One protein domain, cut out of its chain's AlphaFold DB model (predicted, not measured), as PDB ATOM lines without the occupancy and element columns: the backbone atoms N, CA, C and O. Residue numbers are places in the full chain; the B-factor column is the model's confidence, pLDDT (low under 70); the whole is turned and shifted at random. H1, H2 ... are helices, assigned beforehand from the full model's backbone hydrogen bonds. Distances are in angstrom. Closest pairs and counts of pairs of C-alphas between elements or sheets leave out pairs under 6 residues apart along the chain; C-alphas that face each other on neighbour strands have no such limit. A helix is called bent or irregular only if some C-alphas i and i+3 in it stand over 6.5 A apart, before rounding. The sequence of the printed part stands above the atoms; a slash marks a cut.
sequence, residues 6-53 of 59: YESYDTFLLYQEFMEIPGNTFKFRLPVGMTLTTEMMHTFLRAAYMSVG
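AT A GLANCE: This is residues 6 to 53 of the 59 residues of an uncharacterized protein of Ruminococcus gnavus (UniProt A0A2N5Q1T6). Two helices, H1 and H2, lie side by side and run the same way, and the long link between them folds back along their length from the far end of H1 to the start of H2. Seen end on, H1, H2 and the returning stretch around residues 26 to 32 make a loose triangle. The printed part has 48 residues with two named helices, H1 then H2, and no named strand; the class is all helix. The whole is compact, with a radius of gyration of the C-alphas of 10.5 A, and only just elongated, with spans of 31 by 20 by 15 A.

HOW THE PARTS SIT: H2, residues 38 to 51, is the longest helix. It touches H1, residues 9 to 20, with 11 pairs of C-alphas within 8 A. The closest C-alphas of the two are those of Thr 11 and Thr 38, 4.8 A apart. Their lines stand at a shallow tilt of 16 degrees, and they run the same way. Their centres are 10.6 A apart. In both H1 and H2 every O i to N i+4 pair is within hydrogen-bond range.

IN THESE COORDINATES: H2 has 14 residues and measures 19.9 A from C-alpha 38 at (-37.753, -1.322, -50.498) to C-alpha 51 at (-46.732, 6.686, -34.701). H1 has 12 residues and measures 16.9 A from its first to its last C-alpha; C-alpha 9 is at (-41.932, -0.111, -58.810). Neither helix is bent.

THE WHOLE: The two C-alphas farthest apart are those of Gly 33 and Gly 53, 32.6 A. Residues 21 to 37, 17 residues with no named element, form the long link from H1 to H2; their C-alphas lie 8 to 17 A from the mean of all C-alphas. The printed part runs from residue 6 to 53 and has no cut. The mean pLDDT of the printed part is 87.9, and no printed residue is under 70.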
ATOM      1  N   TYR A   6     -36.265   5.485 -57.095       91.75
ATOM      2  CA  TYR A   6     -36.823   4.305 -56.436       91.75
ATOM      3  C   TYR A   6     -36.087   3.064 -56.939       91.75
ATOM      4  O   TYR A   6     -35.788   2.971 -58.130       91.75
ATOM      5  N   GLU A   7     -35.786   2.128 -56.042       95.06
ATOM      6  CA  GLU A   7     -35.145   0.854 -56.381       95.06
ATOM      7  C   GLU A   7     -36.012   0.014 -57.327       95.06
ATOM      8  O   GLU A   7     -35.505  -0.579 -58.278       95.06
ATOM      9  N   SER A   8     -37.321  -0.012 -57.086       95.38
ATOM     10  CA  SER A   8     -38.285  -0.752 -57.893       95.38
ATOM     11  C   SER A   8     -39.640  -0.042 -57.945       95.38
ATOM     12  O   SER A   8     -39.895   0.933 -57.229       95.38
ATOM     13  N   TYR A   9     -40.535  -0.546 -58.800       93.06
ATOM     14  CA  TYR A   9     -41.932  -0.111 -58.810       93.06
ATOM     15  C   TYR A   9     -42.629  -0.405 -57.472       93.06
ATOM     16  O   TYR A   9     -43.392   0.426 -56.985       93.06
ATOM     17  N   ASP A  10     -42.297  -1.525 -56.825       94.38
ATOM     18  CA  ASP A  10     -42.837  -1.875 -55.509       94.38
ATOM     19  C   ASP A  10     -42.429  -0.836 -54.459       94.38
ATOM     20  O   ASP A  10     -43.256  -0.397 -53.662       94.38
ATOM     21  N   THR A  11     -41.185  -0.343 -54.507       94.50
ATOM     22  CA  THR A  11     -40.749   0.749 -53.627       94.50
ATOM     23  C   THR A  11     -41.570   2.022 -53.837       94.50
ATOM     24  O   THR A  11     -41.890   2.720 -52.874       94.50
ATOM     25  N   PHE A  12     -41.921   2.337 -55.086       91.81
ATOM     26  CA  PHE A  12     -42.787   3.473 -55.395       91.81
ATOM     27  C   PHE A  12     -44.195   3.288 -54.810       91.81
ATOM     28  O   PHE A  12     -44.727   4.228 -54.220       91.81
ATOM     29  N   LEU A  13     -44.777   2.088 -54.909       94.38
ATOM     30  CA  LEU A  13     -46.082   1.789 -54.315       94.38
ATOM     31  C   LEU A  13     -46.061   1.913 -52.785       94.38
ATOM     32  O   LEU A  13     -46.938   2.560 -52.219       94.38
ATOM     33  N   LEU A  14     -45.024   1.391 -52.126       93.38
ATOM     34  CA  LEU A  14     -44.841   1.547 -50.678       93.38
ATOM     35  C   LEU A  14     -44.708   3.024 -50.279       93.38
ATOM     36  O   LEU A  14     -45.198   3.447 -49.231       93.38
ATOM     37  N   TYR A  15     -44.040   3.833 -51.105       91.50
ATOM     38  CA  TYR A  15     -43.943   5.272 -50.882       91.50
ATOM     39  C   TYR A  15     -45.297   5.977 -51.029       91.50
ATOM     40  O   TYR A  15     -45.614   6.846 -50.217       91.50
ATOM     41  N   GLN A  16     -46.113   5.601 -52.022       90.88
ATOM     42  CA  GLN A  16     -47.486   6.102 -52.142       90.88
ATOM     43  C   GLN A  16     -48.310   5.748 -50.899       90.88
ATOM     44  O   GLN A  16     -48.914   6.641 -50.311       90.88
ATOM     45  N   GLU A  17     -48.241   4.499 -50.430       91.06
ATOM     46  CA  GLU A  17     -48.914   4.072 -49.200       91.06
ATOM     47  C   GLU A  17     -48.498   4.939 -48.006       91.06
ATOM     48  O   GLU A  17     -49.353   5.478 -47.305       91.06
ATOM     49  N   PHE A  18     -47.193   5.156 -47.806       90.19
ATOM     50  CA  PHE A  18     -46.671   5.984 -46.712       90.19
ATOM     51  C   PHE A  18     -47.245   7.408 -46.722       90.19
ATOM     52  O   PHE A  18     -47.540   7.971 -45.662       90.19
ATOM     53  N   MET A  19     -47.398   7.992 -47.912       88.25
ATOM     54  CA  MET A  19     -47.954   9.334 -48.100       88.25
ATOM     55  C   MET A  19     -49.461   9.393 -47.822       88.25
ATOM     56  O   MET A  19     -49.962  10.452 -47.444       88.25
ATOM     57  N   GLU A  20     -50.170   8.278 -47.985       90.38
ATOM     58  CA  GLU A  20     -51.617   8.174 -47.786       90.38
ATOM     59  C   GLU A  20     -52.025   7.749 -46.365       90.38
ATOM     60  O   GLU A  20     -53.212   7.811 -46.043       90.38
ATOM     61  N   ILE A  21     -51.081   7.377 -45.483       86.19
ATOM     62  CA  ILE A  21     -51.383   7.026 -44.082       86.19
ATOM     63  C   ILE A  21     -52.082   8.213 -43.382       86.19
ATOM     64  O   ILE A  21     -51.459   9.256 -43.140       86.19
ATOM     65  N   PRO A  22     -53.361   8.072 -42.971       84.50
ATOM     66  CA  PRO A  22     -54.088   9.156 -42.322       84.50
ATOM     67  C   PRO A  22     -53.465   9.517 -40.973       84.50
ATOM     68  O   PRO A  22     -53.255   8.654 -40.122       84.50
ATOM     69  N   GLY A  23     -53.195  10.807 -40.763       81.69
ATOM     70  CA  GLY A  23     -52.572  11.295 -39.531       81.69
ATOM     71  C   GLY A  23     -51.061  11.061 -39.448       81.69
ATOM     72  O   GLY A  23     -50.471  11.344 -38.406       81.69
ATOM     73  N   ASN A  24     -50.419  10.592 -40.524       80.50
ATOM     74  CA  ASN A  24     -48.968  10.479 -40.579       80.50
ATOM     75  C   ASN A  24     -48.318  11.868 -40.482       80.50
ATOM     76  O   ASN A  24     -48.472  12.721 -41.358       80.50
ATOM     77  N   THR A  25     -47.583  12.103 -39.398       78.50
ATOM     78  CA  THR A  25     -46.807  13.338 -39.191       78.50
ATOM     79  C   THR A  25     -45.337  13.164 -39.568       78.50
ATOM     80  O   THR A  25     -44.567  14.128 -39.545       78.50
ATOM     81  N   PHE A  26     -44.943  11.944 -39.936       79.69
ATOM     82  CA  PHE A  26     -43.572  11.595 -40.234       79.69
ATOM     83  C   PHE A  26     -43.161  12.192 -41.580       79.69
ATOM     84  O   PHE A  26     -43.791  11.969 -42.613       79.69
ATOM     85  N   LYS A  27     -42.074  12.964 -41.573       76.19
ATOM     86  CA  LYS A  27     -41.455  13.509 -42.782       76.19
ATOM     87  C   LYS A  27     -39.999  13.093 -42.793       76.19
ATOM     88  O   LYS A  27     -39.262  13.432 -41.870       76.19
ATOM     89  N   PHE A  28     -39.572  12.409 -43.843       76.31
ATOM     90  CA  PHE A  28     -38.160  12.160 -44.093       76.31
ATOM     91  C   PHE A  28     -37.717  12.933 -45.334       76.31
ATOM     92  O   PHE A  28     -38.509  13.214 -46.234       76.31
ATOM     93  N   ARG A  29     -36.447  13.333 -45.356       75.62
ATOM     94  CA  ARG A  29     -35.804  13.896 -46.543       75.62
ATOM     95  C   ARG A  29     -34.682  12.962 -46.929       75.62
ATOM     96  O   ARG A  29     -33.850  12.643 -46.082       75.62
ATOM     97  N   LEU A  30     -34.668  12.550 -48.186       80.00
ATOM     98  CA  LEU A  30     -33.553  11.792 -48.722       80.00
ATOM     99  C   LEU A  30     -32.514  12.747 -49.312       80.00
ATOM    100  O   LEU A  30     -32.886  13.759 -49.913       80.00
ATOM    101  N   PRO A  31     -31.218  12.452 -49.130       84.38
ATOM    102  CA  PRO A  31     -30.167  13.127 -49.864       84.38
ATOM    103  C   PRO A  31     -30.381  13.001 -51.371       84.38
ATOM    104  O   PRO A  31     -30.859  11.985 -51.879       84.38
ATOM    105  N   VAL A  32     -29.970  14.040 -52.088       83.00
ATOM    106  CA  VAL A  32     -29.997  14.070 -53.548       83.00
ATOM    107  C   VAL A  32     -29.176  12.915 -54.115       83.00
ATOM    108  O   VAL A  32     -28.054  12.669 -53.676       83.00
ATOM    109  N   GLY A  33     -29.735  12.216 -55.103       85.00
ATOM    110  CA  GLY A  33     -29.078  11.085 -55.760       85.00
ATOM    111  C   GLY A  33     -29.133   9.776 -54.970       85.00
ATOM    112  O   GLY A  33     -28.614   8.770 -55.446       85.00
ATOM    113  N   MET A  34     -29.774   9.757 -53.795       89.31
ATOM    114  CA  MET A  34     -30.010   8.520 -53.059       89.31
ATOM    115  C   MET A  34     -31.213   7.768 -53.639       89.31
ATOM    116  O   MET A  34     -32.313   8.315 -53.753       89.31
ATOM    117  N   THR A  35     -31.007   6.490 -53.949       91.88
ATOM    118  CA  THR A  35     -32.091   5.560 -54.269       91.88
ATOM    119  C   THR A  35     -32.813   5.163 -52.991       91.88
ATOM    120  O   THR A  35     -32.205   4.641 -52.057       91.88
ATOM    121  N   LEU A  36     -34.119   5.404 -52.950       92.00
ATOM    122  CA  LEU A  36     -34.997   4.867 -51.925       92.00
ATOM    123  C   LEU A  36     -35.151   3.370 -52.179       92.00
ATOM    124  O   LEU A  36     -35.552   2.979 -53.276       92.00
ATOM    125  N   THR A  37     -34.807   2.556 -51.186       94.38
ATOM    126  CA  THR A  37     -34.904   1.096 -51.278       94.38
ATOM    127  C   THR A  37     -36.193   0.586 -50.648       94.38
ATOM    128  O   THR A  37     -36.817   1.245 -49.808       94.38
ATOM    129  N   THR A  38     -36.582  -0.621 -51.036       94.00
ATOM    130  CA  THR A  38     -37.753  -1.322 -50.498       94.00
ATOM    131  C   THR A  38     -37.617  -1.537 -48.987       94.00
ATOM    132  O   THR A  38     -38.551  -1.279 -48.230       94.00
ATOM    133  N   GLU A  39     -36.422  -1.906 -48.517       94.62
ATOM    134  CA  GLU A  39     -36.125  -2.085 -47.088       94.62
ATOM    135  C   GLU A  39     -36.287  -0.783 -46.283       94.62
ATOM    136  O   GLU A  39     -36.882  -0.775 -45.197       94.62
ATOM    137  N   MET A  40     -35.812   0.343 -46.830       93.12
ATOM    138  CA  MET A  40     -36.004   1.657 -46.211       93.12
ATOM    139  C   MET A  40     -37.488   1.990 -46.098       93.12
ATOM    140  O   MET A  40     -37.941   2.425 -45.038       93.12
ATOM    141  N   MET A  41     -38.261   1.734 -47.156       93.88
ATOM    142  CA  MET A  41     -39.699   1.980 -47.134       93.88
ATOM    143  C   MET A  41     -40.435   1.127 -46.108       93.88
ATOM    144  O   MET A  41     -41.256   1.672 -45.375       93.88
ATOM    145  N   HIS A  42     -40.110  -0.159 -45.973       93.06
ATOM    146  CA  HIS A  42     -40.686  -0.990 -44.911       93.06
ATOM    147  C   HIS A  42     -40.369  -0.445 -43.516       93.06
ATOM    148  O   HIS A  42     -41.240  -0.415 -42.644       93.06
ATOM    149  N   THR A  43     -39.146   0.047 -43.311       91.50
ATOM    150  CA  THR A  43     -38.747   0.681 -42.048       91.50
ATOM    151  C   THR A  43     -39.565   1.948 -41.778       91.50
ATOM    152  O   THR A  43     -40.083   2.124 -40.672       91.50
ATOM    153  N   PHE A  44     -39.739   2.811 -42.783       90.06
ATOM    154  CA  PHE A  44     -40.506   4.053 -42.650       90.06
ATOM    155  C   PHE A  44     -42.001   3.812 -42.462       90.06
ATOM    156  O   PHE A  44     -42.604   4.442 -41.596       90.06
ATOM    157  N   LEU A  45     -42.591   2.879 -43.211       90.12
ATOM    158  CA  LEU A  45     -43.987   2.478 -43.055       90.12
ATOM    159  C   LEU A  45     -44.247   1.953 -41.648       90.12
ATOM    160  O   LEU A  45     -45.172   2.413 -40.984       90.12
ATOM    161  N   ARG A  46     -43.388   1.060 -41.142       88.38
ATOM    162  CA  ARG A  46     -43.508   0.544 -39.776       88.38
ATOM    163  C   ARG A  46     -43.476   1.666 -38.741       88.38
ATOM    164  O   ARG A  46     -44.315   1.689 -37.845       88.38
ATOM    165  N   ALA A  47     -42.548   2.612 -38.875       87.62
ATOM    166  CA  ALA A  47     -42.469   3.764 -37.981       87.62
ATOM    167  C   ALA A  47     -43.721   4.658 -38.072       87.62
ATOM    168  O   ALA A  47     -44.256   5.066 -37.040       87.62
ATOM    169  N   ALA A  48     -44.221   4.921 -39.283       87.69
ATOM    170  CA  ALA A  48     -45.422   5.720 -39.505       87.69
ATOM    171  C   ALA A  48     -46.660   5.066 -38.880       87.69
ATOM    172  O   ALA A  48     -47.358   5.720 -38.106       87.69
ATOM    173  N   TYR A  49     -46.886   3.772 -39.121       86.00
ATOM    174  CA  TYR A  49     -47.994   3.022 -38.527       86.00
ATOM    175  C   TYR A  49     -47.933   2.998 -36.993       86.00
ATOM    176  O   TYR A  49     -48.928   3.305 -36.330       86.00
ATOM    177  N   MET A  50     -46.747   2.760 -36.417       83.88
ATOM    178  CA  MET A  50     -46.547   2.840 -34.965       83.88
ATOM    179  C   MET A  50     -46.859   4.238 -34.413       83.88
ATOM    180  O   MET A  50     -47.456   4.351 -33.344       83.88
ATOM    181  N   SER A  51     -46.499   5.302 -35.138       81.62
ATOM    182  CA  SER A  51     -46.732   6.686 -34.701       81.62
ATOM    183  C   SER A  51     -48.212   7.078 -34.667       81.62
ATOM    184  O   SER A  51     -48.609   7.881 -33.826       81.62
ATOM    185  N   VAL A  52     -49.041   6.482 -35.531       82.69
ATOM    186  CA  VAL A  52     -50.491   6.739 -35.590       82.69
ATOM    187  C   VAL A  52     -51.303   5.782 -34.706       82.69
ATOM    188  O   VAL A  52     -52.531   5.772 -34.770       82.69
ATOM    189  N   GLY A  53     -50.638   4.963 -33.882       75.38
ATOM    190  CA  GLY A  53     -51.294   4.011 -32.982       75.38
ATOM    191  C   GLY A  53     -51.896   2.789 -33.683       75.38
ATOM    192  O   GLY A  53     -52.686   2.070 -33.076       75.38
TER     193      GLY A  53